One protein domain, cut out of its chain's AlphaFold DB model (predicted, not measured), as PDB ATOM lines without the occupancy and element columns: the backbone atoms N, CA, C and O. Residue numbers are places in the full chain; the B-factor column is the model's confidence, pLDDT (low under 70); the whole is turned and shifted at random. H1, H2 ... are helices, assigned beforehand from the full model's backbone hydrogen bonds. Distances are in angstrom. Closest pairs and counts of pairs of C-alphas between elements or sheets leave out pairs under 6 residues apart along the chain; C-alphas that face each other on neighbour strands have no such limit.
ATOM      1  N   GLN A 118     222.040 153.204 173.028       86.12
ATOM      2  CA  GLN A 118     222.289 152.176 172.011       86.12
ATOM      3  C   GLN A 118     222.976 150.932 172.592       86.12
ATOM      4  O   GLN A 118     222.588 149.813 172.246       86.12
ATOM      5  N   ARG A 119     223.931 151.105 173.515       89.81
ATOM      6  CA  ARG A 119     224.551 149.993 174.259       89.81
ATOM      7  C   ARG A 119     223.527 149.245 175.104       89.81
ATOM      8  O   ARG A 119     223.412 148.029 174.972       89.81
ATOM      9  N   ALA A 120     222.703 149.960 175.869       87.81
ATOM     10  CA  ALA A 120     221.631 149.347 176.656       87.81
ATOM     11  C   ALA A 120     220.638 148.564 175.772       87.81
ATOM     12  O   ALA A 120     220.188 147.474 176.129       87.81
ATOM     13  N   LYS A 121     220.331 149.076 174.572       84.44
ATOM     14  CA  LYS A 121     219.501 148.372 173.585       84.44
ATOM     15  C   LYS A 121     220.165 147.086 173.088       84.44
ATOM     16  O   LYS A 121     219.483 146.069 172.965       84.44
ATOM     17  N   ALA A 122     221.470 147.108 172.817       87.00
ATOM     18  CA  ALA A 122     222.223 145.913 172.439       87.00
ATOM     19  C   ALA A 122     222.199 144.859 173.558       87.00
ATOM     20  O   ALA A 122     221.904 143.691 173.307       87.00
ATOM     21  N   GLU A 123     222.435 145.280 174.801       90.19
ATOM     22  CA  GLU A 123     222.419 144.415 175.985       90.19
ATOM     23  C   GLU A 123     221.047 143.789 176.238       90.19
ATOM     24  O   GLU A 123     220.958 142.601 176.558       90.19
ATOM     25  N   LEU A 124     219.966 144.545 176.031       86.50
ATOM     26  CA  LEU A 124     218.608 144.013 176.104       86.50
ATOM     27  C   LEU A 124     218.386 142.920 175.050       86.50
ATOM     28  O   LEU A 124     217.871 141.851 175.369       86.50
ATOM     29  N   ILE A 125     218.805 143.158 173.803       86.06
ATOM     30  CA  ILE A 125     218.693 142.174 172.717       86.06
ATOM     31  C   ILE A 125     219.497 140.903 173.043       86.06
ATOM     32  O   ILE A 125     218.990 139.795 172.867       86.06
ATOM     33  N   LEU A 126     220.718 141.041 173.564       89.06
ATOM     34  CA  LEU A 126     221.538 139.902 173.993       89.06
ATOM     35  C   LEU A 126     220.914 139.150 175.177       89.06
ATOM     36  O   LEU A 126     220.937 137.920 175.211       89.06
ATOM     37  N   SER A 127     220.291 139.865 176.113       87.62
ATOM     38  CA  SER A 127     219.567 139.260 177.236       87.62
ATOM     39  C   SER A 127     218.349 138.461 176.765       87.62
ATOM     40  O   SER A 127     218.092 137.370 177.272       87.62
ATOM     41  N   LEU A 128     217.623 138.958 175.755       84.69
ATOM     42  CA  LEU A 128     216.518 138.227 175.127       84.69
ATOM     43  C   LEU A 128     217.002 136.942 174.444       84.69
ATOM     44  O   LEU A 128     216.342 135.911 174.565       84.69
ATOM     45  N   MET A 129     218.157 136.987 173.778       87.44
ATOM     46  CA  MET A 129     218.793 135.801 173.195       87.44
ATOM     47  C   MET A 129     219.153 134.766 174.265       87.44
ATOM     48  O   MET A 129     218.763 133.606 174.148       87.44
ATOM     49  N   ALA A 130     219.808 135.192 175.347       88.62
ATOM     50  CA  ALA A 130     220.163 134.308 176.456       88.62
ATOM     51  C   ALA A 130     218.923 133.672 177.112       88.62
ATOM     52  O   ALA A 130     218.922 132.478 177.424       88.62
ATOM     53  N   LEU A 131     217.841 134.442 177.278       83.75
ATOM     54  CA  LEU A 131     216.563 133.932 177.775       83.75
ATOM     55  C   LEU A 131     215.975 132.871 176.834       83.75
ATOM     56  O   LEU A 131     215.510 131.823 177.288       83.75
ATOM     57  N   GLY A 132     216.040 133.123 175.528       82.44
ATOM     58  CA  GLY A 132     215.656 132.176 174.489       82.44
ATOM     59  C   GLY A 132     216.421 130.858 174.553       82.44
ATOM     60  O   GLY A 132     215.817 129.785 174.487       82.44
ATOM     61  N   ASP A 133     217.735 130.919 174.759       86.75
ATOM     62  CA  ASP A 133     218.591 129.737 174.878       86.75
ATOM     63  C   ASP A 133     218.285 128.914 176.135       86.75
ATOM     64  O   ASP A 133     218.253 127.682 176.079       86.75
ATOM     65  N   VAL A 134     217.990 129.567 177.264       85.00
ATOM     66  CA  VAL A 134     217.493 128.880 178.469       85.00
ATOM     67  C   VAL A 134     216.141 128.216 178.193       85.00
ATOM     68  O   VAL A 134     215.939 127.059 178.562       85.00
ATOM     69  N   GLY A 135     215.242 128.901 177.480       80.62
ATOM     70  CA  GLY A 135     213.962 128.341 177.048       80.62
ATOM     71  C   GLY A 135     214.124 127.080 176.192       80.62
ATOM     72  O   GLY A 135     213.460 126.076 176.448       80.62
ATOM     73  N   LYS A 136     215.052 127.090 175.224       82.75
ATOM     74  CA  LYS A 136     215.387 125.915 174.398       82.75
ATOM     75  C   LYS A 136     215.930 124.761 175.241       82.75
ATOM     76  O   LYS A 136     215.504 123.629 175.043       82.75
ATOM     77  N   LYS A 137     216.810 125.029 176.215       84.69
ATOM     78  CA  LYS A 137     217.295 123.996 177.154       84.69
ATOM     79  C   LYS A 137     216.143 123.357 177.928       84.69
ATOM     80  O   LYS A 137     216.088 122.137 178.029       84.69
ATOM     81  N   GLY A 138     215.206 124.165 178.425       81.19
ATOM     82  CA  GLY A 138     214.006 123.667 179.097       81.19
ATOM     83  C   GLY A 138     213.136 122.784 178.199       81.19
ATOM     84  O   GLY A 138     212.682 121.729 178.632       81.19
ATOM     85  N   GLN A 139     212.954 123.177 176.936       79.56
ATOM     86  CA  GLN A 139     212.232 122.378 175.940       79.56
ATOM     87  C   GLN A 139     212.946 121.063 175.604       79.56
ATOM     88  O   GLN A 139     212.291 120.033 175.486       79.56
ATOM     89  N   ASN A 140     214.279 121.065 175.517       84.12
ATOM     90  CA  ASN A 140     215.049 119.843 175.278       84.12
ATOM     91  C   ASN A 140     214.891 118.839 176.427       84.12
ATOM     92  O   ASN A 140     214.644 117.668 176.168       84.12
ATOM     93  N   VAL A 141     214.938 119.297 177.684       83.62
ATOM     94  CA  VAL A 141     214.699 118.430 178.856       83.62
ATOM     95  C   VAL A 141     213.305 117.796 178.802       83.62
ATOM     96  O   VAL A 141     213.143 116.615 179.102       83.62
ATOM     97  N   LEU A 142     212.288 118.557 178.390       79.75
ATOM     98  CA  LEU A 142     210.929 118.034 178.218       79.75
ATOM     99  C   LEU A 142     210.836 117.014 177.076       79.75
ATOM    100  O   LEU A 142     210.131 116.012 177.205       79.75
ATOM    101  N   ALA A 143     211.541 117.256 175.970       81.06
ATOM    102  CA  ALA A 143     211.604 116.331 174.844       81.06
ATOM    103  C   ALA A 143     212.288 115.011 175.239       81.06
ATOM    104  O   ALA A 143     211.751 113.945 174.950       81.06
ATOM    105  N   GLU A 144     213.413 115.077 175.957       83.81
ATOM    106  CA  GLU A 144     214.121 113.906 176.493       83.81
ATOM    107  C   GLU A 144     213.241 113.108 177.461       83.81
ATOM    108  O   GLU A 144     213.122 111.892 177.328       83.81
ATOM    109  N   TYR A 145     212.556 113.784 178.389       82.50
ATOM    110  CA  TYR A 145     211.600 113.136 179.290       82.50
ATOM    111  C   TYR A 145     210.473 112.427 178.526       82.50
ATOM    112  O   TYR A 145     210.144 111.281 178.822       82.50
ATOM    113  N   THR A 146     209.899 113.091 177.519       82.12
ATOM    114  CA  THR A 146     208.826 112.516 176.692       82.12
ATOM    115  C   THR A 146     209.311 111.275 175.938       82.12
ATOM    116  O   THR A 146     208.593 110.279 175.884       82.12
ATOM    117  N   ALA A 147     210.536 111.308 175.403       84.56
ATOM    118  CA  ALA A 147     211.148 110.161 174.740       84.56
ATOM    119  C   ALA A 147     211.350 108.980 175.707       84.56
ATOM    120  O   ALA A 147     210.948 107.864 175.390       84.56
ATOM    121  N   LEU A 148     211.874 109.232 176.913       84.75
ATOM    122  CA  LEU A 148     212.037 108.200 177.947       84.75
ATOM    123  C   LEU A 148     210.699 107.573 178.362       84.75
ATOM    124  O   LEU A 148     210.611 106.357 178.519       84.75
ATOM    125  N   MET A 149     209.645 108.380 178.509       82.62
ATOM    126  CA  MET A 149     208.304 107.873 178.823       82.62
ATOM    127  C   MET A 149     207.737 107.019 177.689       82.62
ATOM    128  O   MET A 149     207.123 105.994 177.962       82.62
ATOM    129  N   ALA A 150     207.972 107.396 176.430       84.38
ATOM    130  CA  ALA A 150     207.543 106.604 175.280       84.38
ATOM    131  C   ALA A 150     208.236 105.237 175.197       84.38
ATOM    132  O   ALA A 150     207.633 104.288 174.702       84.38
ATOM    133  N   GLU A 151     209.468 105.119 175.697       86.56
ATOM    134  CA  GLU A 151     210.184 103.843 175.792       86.56
ATOM    135  C   GLU A 151     209.736 102.999 176.995       86.56
ATOM    136  O   GLU A 151     209.570 101.786 176.866       86.56
ATOM    137  N   ALA A 152     209.544 103.621 178.162       88.56
ATOM    138  CA  ALA A 152     209.255 102.919 179.415       88.56
ATOM    139  C   ALA A 152     207.772 102.549 179.596       88.56
ATOM    140  O   ALA A 152     207.466 101.476 180.114       88.56
ATOM    141  N   ASP A 153     206.859 103.430 179.181       87.00
ATOM    142  CA  ASP A 153     205.407 103.235 179.231       87.00
ATOM    143  C   ASP A 153     204.744 103.905 178.008       87.00
ATOM    144  O   ASP A 153     204.241 105.036 178.096       87.00
ATOM    145  N   PRO A 154     204.723 103.211 176.851       84.62
ATOM    146  CA  PRO A 154     204.186 103.748 175.600       84.62
ATOM    147  C   PRO A 154     202.699 104.108 175.680       84.62
ATOM    148  O   PRO A 154     202.195 104.879 174.858       84.62
ATOM    149  N   ASP A 155     201.974 103.529 176.644       85.50
ATOM    150  CA  ASP A 155     200.546 103.747 176.800       85.50
ATOM    151  C   ASP A 155     200.196 104.953 177.674       85.50
ATOM    152  O   ASP A 155     199.046 105.416 177.604       85.50
ATOM    153  N   SER A 156     201.181 105.485 178.409       81.38
ATOM    154  CA  SER A 156     201.053 106.669 179.257       81.38
ATOM    155  C   SER A 156     200.587 107.910 178.488       81.38
ATOM    156  O   SER A 156     200.768 108.069 177.274       81.38
ATOM    157  N   HIS A 157     199.959 108.832 179.218       78.06
ATOM    158  CA  HIS A 157     199.488 110.092 178.649       78.06
ATOM    159  C   HIS A 157     200.660 110.969 178.190       78.06
ATOM    160  O   HIS A 157     200.598 111.595 177.131       78.06
ATOM    161  N   GLU A 158     201.730 110.962 178.979       76.62
ATOM    162  CA  GLU A 158     202.983 111.672 178.780       76.62
ATOM    163  C   GLU A 158     203.690 111.205 177.503       76.62
ATOM    164  O   GLU A 158     204.120 112.049 176.721       76.62
ATOM    165  N   ALA A 159     203.731 109.893 177.238       73.12
ATOM    166  CA  ALA A 159     204.266 109.331 175.996       73.12
ATOM    167  C   ALA A 159     203.430 109.712 174.762       73.12
ATOM    168  O   ALA A 159     203.973 110.072 173.718       73.12
ATOM    169  N   LYS A 160     202.095 109.642 174.869       72.94
ATOM    170  CA  LYS A 160     201.183 109.807 173.721       72.94
ATOM    171  C   LYS A 160     200.917 111.253 173.326       72.94
ATOM    172  O   LYS A 160     200.687 111.525 172.149       72.94
ATOM    173  N   LYS A 161     200.860 112.173 174.288       68.75
ATOM    174  CA  LYS A 161     200.517 113.582 174.027       68.75
ATOM    175  C   LYS A 161     201.690 114.532 174.224       68.75
ATOM    176  O   LYS A 161     201.551 115.717 173.925       68.75
ATOM    177  N   GLY A 162     202.826 114.035 174.718       63.47
ATOM    178  CA  GLY A 162     203.824 114.892 175.339       63.47
ATOM    179  C   GLY A 162     203.231 115.599 176.558       63.47
ATOM    180  O   GLY A 162     202.029 115.553 176.836       63.47
ATOM    181  N   MET A 163     204.061 116.314 177.307       59.62
ATOM    182  CA  MET A 163     203.547 117.214 178.335       59.62
ATOM    183  C   MET A 163     202.904 118.459 177.691       59.62
ATOM    184  O   MET A 163     203.463 119.551 177.726       59.62
ATOM    185  N   THR A 164     201.692 118.325 177.140       53.28
ATOM    186  CA  THR A 164     200.903 119.414 176.518       53.28
ATOM    187  C   THR A 164     200.617 120.614 177.437       53.28
ATOM    188  O   THR A 164     200.096 121.624 176.971       53.28
ATOM    189  N   TYR A 165     200.962 120.535 178.728       46.97
ATOM    190  CA  TYR A 165     200.657 121.551 179.742       46.97
ATOM    191  C   TYR A 165     201.876 122.163 180.440       46.97
ATOM    192  O   TYR A 165     201.711 123.088 181.231       46.97
ATOM    193  N   THR A 166     203.098 121.715 180.140       48.56
ATOM    194  CA  THR A 166     204.315 122.330 180.689       48.56
ATOM    195  C   THR A 166     205.141 122.937 179.569       48.56
ATOM    196  O   THR A 166     206.251 122.521 179.273       48.56
ATOM    197  N   ASN A 167     204.631 124.005 178.955       52.16
ATOM    198  CA  ASN A 167     205.558 124.945 178.335       52.16
ATOM    199  C   ASN A 167     206.529 125.387 179.435       52.16
ATOM    200  O   ASN A 167     206.081 125.957 180.431       52.16
ATOM    201  N   TYR A 168     207.823 125.076 179.293       53.62
ATOM    202  CA  TYR A 168     208.861 125.559 180.204       53.62
ATOM    203  C   TYR A 168     208.672 127.070 180.375       53.62
ATOM    204  O   TYR A 168     208.878 127.794 179.407       53.62
ATOM    205  N   ARG A 169     208.165 127.477 181.554       57.06
ATOM    206  CA  ARG A 169     207.587 128.796 181.890       57.06
ATOM    207  C   ARG A 169     206.957 129.519 180.690       57.06
ATOM    208  O   ARG A 169     207.653 130.128 179.882       57.06
ATOM    209  N   SER A 170     205.622 129.509 180.601       51.78
ATOM    210  CA  SER A 170     204.889 130.318 179.617       51.78
ATOM    211  C   SER A 170     205.427 131.743 179.632       51.78
ATOM    212  O   SER A 170     205.463 132.331 180.707       51.78
ATOM    213  N   ARG A 171     205.860 132.239 178.464       54.62
ATOM    214  CA  ARG A 171     206.418 133.579 178.228       54.62
ATOM    215  C   ARG A 171     205.716 134.615 179.108       54.62
ATOM    216  O   ARG A 171     204.665 135.128 178.729       54.62
ATOM    217  N   GLU A 172     206.260 134.885 180.290       54.94
ATOM    218  CA  GLU A 172     205.745 135.963 181.121       54.94
ATOM    219  C   GLU A 172     206.039 137.236 180.343       54.94
ATOM    220  O   GLU A 172     207.171 137.460 179.901       54.94
ATOM    221  N   SER A 173     205.004 138.030 180.078       54.16
ATOM    222  CA  SER A 173     205.217 139.306 179.423       54.16
ATOM    223  C   SER A 173     206.110 140.144 180.330       54.16
ATOM    224  O   SER A 173     205.770 140.429 181.481       54.16
ATOM    225  N   LEU A 174     207.273 140.544 179.814       55.31
ATOM    226  CA  LEU A 174     208.021 141.638 180.410       55.31
ATOM    227  C   LEU A 174     207.098 142.853 180.319       55.31
ATOM    228  O   LEU A 174     206.830 143.356 179.227       55.31
ATOM    229  N   LYS A 175     206.508 143.247 181.451       55.72
ATOM    230  CA  LYS A 175     205.567 144.364 181.504       55.72
ATOM    231  C   LYS A 175     206.324 145.651 181.203       55.72
ATOM    232  O   LYS A 175     206.948 146.227 182.086       55.72
ATOM    233  N   PHE A 176     206.246 146.092 179.958       51.62
ATOM    234  CA  PHE A 176     206.626 147.435 179.557       51.62
ATOM    235  C   PHE A 176     205.349 148.270 179.464       51.62
ATOM    236  O   PHE A 176     204.687 148.297 178.429       51.62
ATOM    237  N   ASP A 177     204.961 148.886 180.583       51.03
ATOM    238  CA  ASP A 177     203.849 149.837 180.615       51.03
ATOM    239  C   ASP A 177     204.376 151.214 180.210       51.03
ATOM    240  O   ASP A 177     204.832 152.013 181.028       51.03
ATOM    241  N   PHE A 178     204.394 151.458 178.904       51.59
ATOM    242  CA  PHE A 178     204.514 152.808 178.389       51.59
ATOM    243  C   PHE A 178     203.085 153.337 178.301       51.59
ATOM    244  O   PHE A 178     202.314 152.869 177.463       51.59
ATOM    245  N   GLY A 179     202.724 154.276 179.183       49.41
ATOM    246  CA  GLY A 179     201.447 154.997 179.126       49.41
ATOM    247  C   GLY A 179     201.216 155.675 177.762       49.41
ATOM    248  O   GLY A 179     202.008 155.483 176.842       49.41
ATOM    249  N   PRO A 180     200.153 156.481 177.580       47.72
ATOM    250  CA  PRO A 180     199.824 157.088 176.288       47.72
ATOM    251  C   PRO A 180     200.843 158.177 175.906       47.72
ATOM    252  O   PRO A 180     200.568 159.372 175.976       47.72
ATOM    253  N   TYR A 181     202.047 157.766 175.530       50.91
ATOM    254  CA  TYR A 181     203.073 158.605 174.947       50.91
ATOM    255  C   TYR A 181     202.862 158.660 173.438       50.91
ATOM    256  O   TYR A 181     202.390 157.708 172.809       50.91
ATOM    257  N   THR A 182     203.192 159.813 172.867       51.12
ATOM    258  CA  THR A 182     203.173 160.054 171.428       51.12
ATOM    259  C   THR A 182     204.020 159.006 170.702       51.12
ATOM    260  O   THR A 182     205.017 158.510 171.234       51.12
ATOM    261  N   THR A 183     203.606 158.655 169.484       56.16
ATOM    262  CA  THR A 183     204.231 157.646 168.607       56.16
ATOM    263  C   THR A 183     205.757 157.749 168.539       56.16
ATOM    264  O   THR A 183     206.437 156.729 168.522       56.16
ATOM    265  N   ASP A 184     206.293 158.964 168.628       56.66
ATOM    266  CA  ASP A 184     207.711 159.263 168.426       56.66
ATOM    267  C   ASP A 184     208.619 158.707 169.542       56.66
ATOM    268  O   ASP A 184     209.743 158.283 169.280       56.66
ATOM    269  N   PHE A 185     208.142 158.639 170.791       51.72
ATOM    270  CA  PHE A 185     208.931 158.080 171.903       51.72
ATOM    271  C   PHE A 185     208.965 156.553 171.897       51.72
ATOM    272  O   PHE A 185     209.939 155.944 172.354       51.72
ATOM    273  N   LYS A 186     207.914 155.927 171.355       53.94
ATOM    274  CA  LYS A 186     207.829 154.472 171.235       53.94
ATOM    275  C   LYS A 186     208.918 153.947 170.299       53.94
ATOM    276  O   LYS A 186     209.531 152.932 170.620       53.94
ATOM    277  N   ASP A 187     209.220 154.664 169.222       56.97
ATOM    278  CA  ASP A 187     210.235 154.260 168.243       56.97
ATOM    279  C   ASP A 187     211.673 154.402 168.770       56.97
ATOM    280  O   ASP A 187     212.551 153.607 168.422       56.97
ATOM    281  N   ILE A 188     211.913 155.368 169.663       56.19
ATOM    282  CA  ILE A 188     213.233 155.613 170.265       56.19
ATOM    283  C   ILE A 188     213.564 154.556 171.330       56.19
ATOM    284  O   ILE A 188     214.680 154.035 171.363       56.19
ATOM    285  N   LEU A 189     212.600 154.226 172.197       52.69
ATOM    286  CA  LEU A 189     212.843 153.429 173.407       52.69
ATOM    287  C   LEU A 189     212.459 151.950 173.283       52.69
ATOM    288  O   LEU A 189     212.926 151.132 174.076       52.69
ATOM    289  N   SER A 190     211.640 151.576 172.299       59.94
ATOM    290  CA  SER A 190     211.230 150.179 172.137       59.94
ATOM    291  C   SER A 190     212.255 149.389 171.320       59.94
ATOM    292  O   SER A 190     212.796 149.855 170.311       59.94
ATOM    293  N   VAL A 191     212.484 148.133 171.707       62.84
ATOM    294  CA  VAL A 191     212.908 147.109 170.744       62.84
ATOM    295  C   VAL A 191     211.630 146.673 170.027       62.84
ATOM    296  O   VAL A 191     210.729 146.174 170.704       62.84
ATOM    297  N   PRO A 192     211.491 146.885 168.702       65.19
ATOM    298  CA  PRO A 192     210.294 146.451 167.996       65.19
ATOM    299  C   PRO A 192     210.073 144.943 168.194       65.19
ATOM    300  O   PRO A 192     211.031 144.182 168.356       65.19
ATOM    301  N   GLU A 193     208.810 144.515 168.202       66.75
ATOM    302  CA  GLU A 193     208.410 143.141 168.547       66.75
ATOM    303  C   GLU A 193     209.160 142.080 167.726       66.75
ATOM    304  O   GLU A 193     209.632 141.079 168.263       66.75
ATOM    305  N   GLU A 194     209.337 142.334 166.430       68.25
ATOM    306  CA  GLU A 194     210.032 141.440 165.503       68.25
ATOM    307  C   GLU A 194     211.521 141.229 165.859       68.25
ATOM    308  O   GLU A 194     211.927 140.082 166.063       68.25
ATOM    309  N   PRO A 195     212.355 142.277 166.018       69.69
ATOM    310  CA  PRO A 195     213.698 142.164 166.583       69.69
ATOM    311  C   PRO A 195     213.769 141.424 167.922       69.69
ATOM    312  O   PRO A 195     214.665 140.602 168.101       69.69
ATOM    313  N   ALA A 196     212.830 141.668 168.844       71.12
ATOM    314  CA  ALA A 196     212.798 140.976 170.134       71.12
ATOM    315  C   ALA A 196     212.519 139.472 169.969       71.12
ATOM    316  O   ALA A 196     213.204 138.634 170.563       71.12
ATOM    317  N   ARG A 197     211.557 139.116 169.108       72.06
ATOM    318  CA  ARG A 197     211.226 137.727 168.764       72.06
ATOM    319  C   ARG A 197     212.389 137.016 168.073       72.06
ATOM    320  O   ARG A 197     212.686 135.868 168.397       72.06
ATOM    321  N   ASN A 198     213.050 137.688 167.134       79.62
ATOM    322  CA  ASN A 198     214.196 137.139 166.412       79.62
ATOM    323  C   ASN A 198     215.373 136.889 167.356       79.62
ATOM    324  O   ASN A 198     215.936 135.792 167.337       79.62
ATOM    325  N   ALA A 199     215.665 137.847 168.240       82.94
ATOM    326  CA  ALA A 199     216.707 137.715 169.248       82.94
ATOM    327  C   ALA A 199     216.448 136.520 170.169       82.94
ATOM    328  O   ALA A 199     217.326 135.677 170.321       82.94
ATOM    329  N   TYR A 200     215.220 136.378 170.684       79.69
ATOM    330  CA  TYR A 200     214.807 135.222 171.489       79.69
ATOM    331  C   TYR A 200     215.001 133.883 170.757       79.69
ATOM    332  O   TYR A 200     215.304 132.858 171.360       79.69
ATOM    333  N   ASN A 201     214.871 133.862 169.432       79.44
ATOM    334  CA  ASN A 201     215.107 132.650 168.650       79.44
ATOM    335  C   ASN A 201     216.594 132.397 168.341       79.44
ATOM    336  O   ASN A 201     216.923 131.356 167.768       79.44
ATOM    337  N   GLY A 202     217.504 133.274 168.769       82.25
ATOM    338  CA  GLY A 202     218.945 133.175 168.518       82.25
ATOM    339  C   GLY A 202     219.431 133.989 167.319       82.25
ATOM    340  O   GLY A 202     220.588 133.860 166.931       82.25
ATOM    341  N   ASN A 203     218.569 134.807 166.707       86.81
ATOM    342  CA  ASN A 203     218.927 135.636 165.561       86.81
ATOM    343  C   ASN A 203     218.977 137.114 165.956       86.81
ATOM    344  O   ASN A 203     217.948 137.772 166.108       86.81
ATOM    345  N   VAL A 204     220.189 137.640 166.101       87.12
ATOM    346  CA  VAL A 204     220.436 139.037 166.470       87.12
ATOM    347  C   VAL A 204     220.962 139.854 165.274       87.12
ATOM    348  O   VAL A 204     221.694 139.316 164.432       87.12
ATOM    349  N   PRO A 205     220.626 141.158 165.178       86.00
ATOM    350  CA  PRO A 205     221.126 142.040 164.119       86.00
ATOM    351  C   PRO A 205     222.659 142.056 164.008       86.00
ATOM    352  O   PRO A 205     223.358 141.815 164.992       86.00
ATOM    353  N   GLY A 206     223.188 142.365 162.817       86.44
ATOM    354  CA  GLY A 206     224.636 142.410 162.553       86.44
ATOM    355  C   GLY A 206     225.389 143.346 163.502       86.44
ATOM    356  O   GLY A 206     226.306 142.903 164.192       86.44
ATOM    357  N   TRP A 207     224.901 144.576 163.667       86.69
ATOM    358  CA  TRP A 207     225.425 145.542 164.640       86.69
ATOM    359  C   TRP A 207     225.444 145.039 166.097       86.69
ATOM    360  O   TRP A 207     226.377 145.340 166.838       86.69
ATOM    361  N   VAL A 208     224.469 144.218 166.517       88.69
ATOM    362  CA  VAL A 208     224.458 143.613 167.865       88.69
ATOM    363  C   VAL A 208     225.493 142.497 167.970       88.69
ATOM    364  O   VAL A 208     226.151 142.373 168.999       88.69
ATOM    365  N   ARG A 209     225.684 141.697 166.913       90.31
ATOM    366  CA  ARG A 209     226.765 140.694 166.866       90.31
ATOM    367  C   ARG A 209     228.133 141.355 166.918       90.31
ATOM    368  O   ARG A 209     229.014 140.870 167.624       90.31
ATOM    369  N   HIS A 210     228.292 142.470 166.211       90.44
ATOM    370  CA  HIS A 210     229.506 143.268 166.265       90.44
ATOM    371  C   HIS A 210     229.761 143.785 167.685       90.44
ATOM    372  O   HIS A 210     230.829 143.501 168.231       90.44
ATOM    373  N   TYR A 211     228.760 144.406 168.320       93.06
ATOM    374  CA  TYR A 211     228.829 144.837 169.720       93.06
ATOM    375  C   TYR A 211     229.174 143.689 170.671       93.06
ATOM    376  O   TYR A 211     230.069 143.821 171.494       93.06
ATOM    377  N   MET A 212     228.541 142.524 170.520       91.44
ATOM    378  CA  MET A 212     228.832 141.345 171.342       91.44
ATOM    379  C   MET A 212     230.308 140.923 171.259       91.44
ATOM    380  O   MET A 212     230.861 140.431 172.237       91.44
ATOM    381  N   SER A 213     230.942 141.101 170.095       92.50
ATOM    382  CA  SER A 213     232.345 140.729 169.876       92.50
ATOM    383  C   SER A 213     233.363 141.813 170.244       92.50
ATOM    384  O   SER A 213     234.506 141.477 170.543       92.50
ATOM    385  N   THR A 214     232.979 143.092 170.211       92.94
ATOM    386  CA  THR A 214     233.921 144.229 170.297       92.94
ATOM    387  C   THR A 214     233.622 145.216 171.423       92.94
ATOM    388  O   THR A 214     234.516 145.941 171.845       92.94
ATOM    389  N   GLY A 215     232.387 145.263 171.917       89.88
ATOM    390  CA  GLY A 215     231.887 146.323 172.795       89.88
ATOM    391  C   GLY A 215     231.549 147.631 172.068       89.88
ATOM    392  O   GLY A 215     231.144 148.597 172.715       89.88
TER     393      GLY A 215
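This is residues 118 to 215 of the 221 residues of an uncharacterized protein of Paenibacillus sp. VKM B-2647 (UniProt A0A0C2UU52). One long helix, H1, makes the long axis, and the rest of the printed part folds back along it. The short H2 packs near its last residues, a long unnamed stretch, residues 162 to 182, returns toward its first residues, and H4 and H5 pack on its first half, with H5 across it. Residues 179 to 185, of which 183 to 185 belong to H3, stick out. The printed part has 98 residues with five named helices, H1 to H5 in chain order, and no named strand, an all helix class. It is only just loose, close to extended, with a radius of gyration of the C-alphas of 18.6 A, and flat, spanning 56 by 37 by 15 A.

H1, residues 118 to 152, is the hub, touching three helices. With residues 125 to 133 alone it touches H4, residues 193 to 200, at a steep tilt of 59 degrees, the same way; the closest C-alphas, of Gly 132 and Tyr 200, are 4.4 A apart. With residues 122 to 126 alone it touches H5, residues 206 to 214, about perpendicular at 85 degrees; the closest C-alphas, of Ala 122 and Val 208, are 5.6 A apart. With residues 146 to 150 alone it touches H2, residues 157 to 161; the closest C-alphas, of Ala 150 and Ala 159, are 4.3 A apart. H3, residues 183 to 189, touches no helix and is only just apart from H1, at 8.4 A. Every O i to N i+4 pair is within hydrogen-bond range in H1, H2, H4 and H5; in H3 1 of 3 is, beside 2 of 4 O i to N i+3 pairs.

H1 runs 51.5 A from C-alpha 118 at (222.289, 152.176, 172.011) to C-alpha 152 at (209.255, 102.919, 179.415). H5, 12.2 A long, ends at C-alpha 214 at (233.921, 144.229, 170.297).

The C-alphas of Ala 152 and Thr 182, the two farthest apart, are 58.0 A apart. The printed part has no cut. The link from H2 to H3, 21 residues, is long. Residues 161 to 195 are under pLDDT 70.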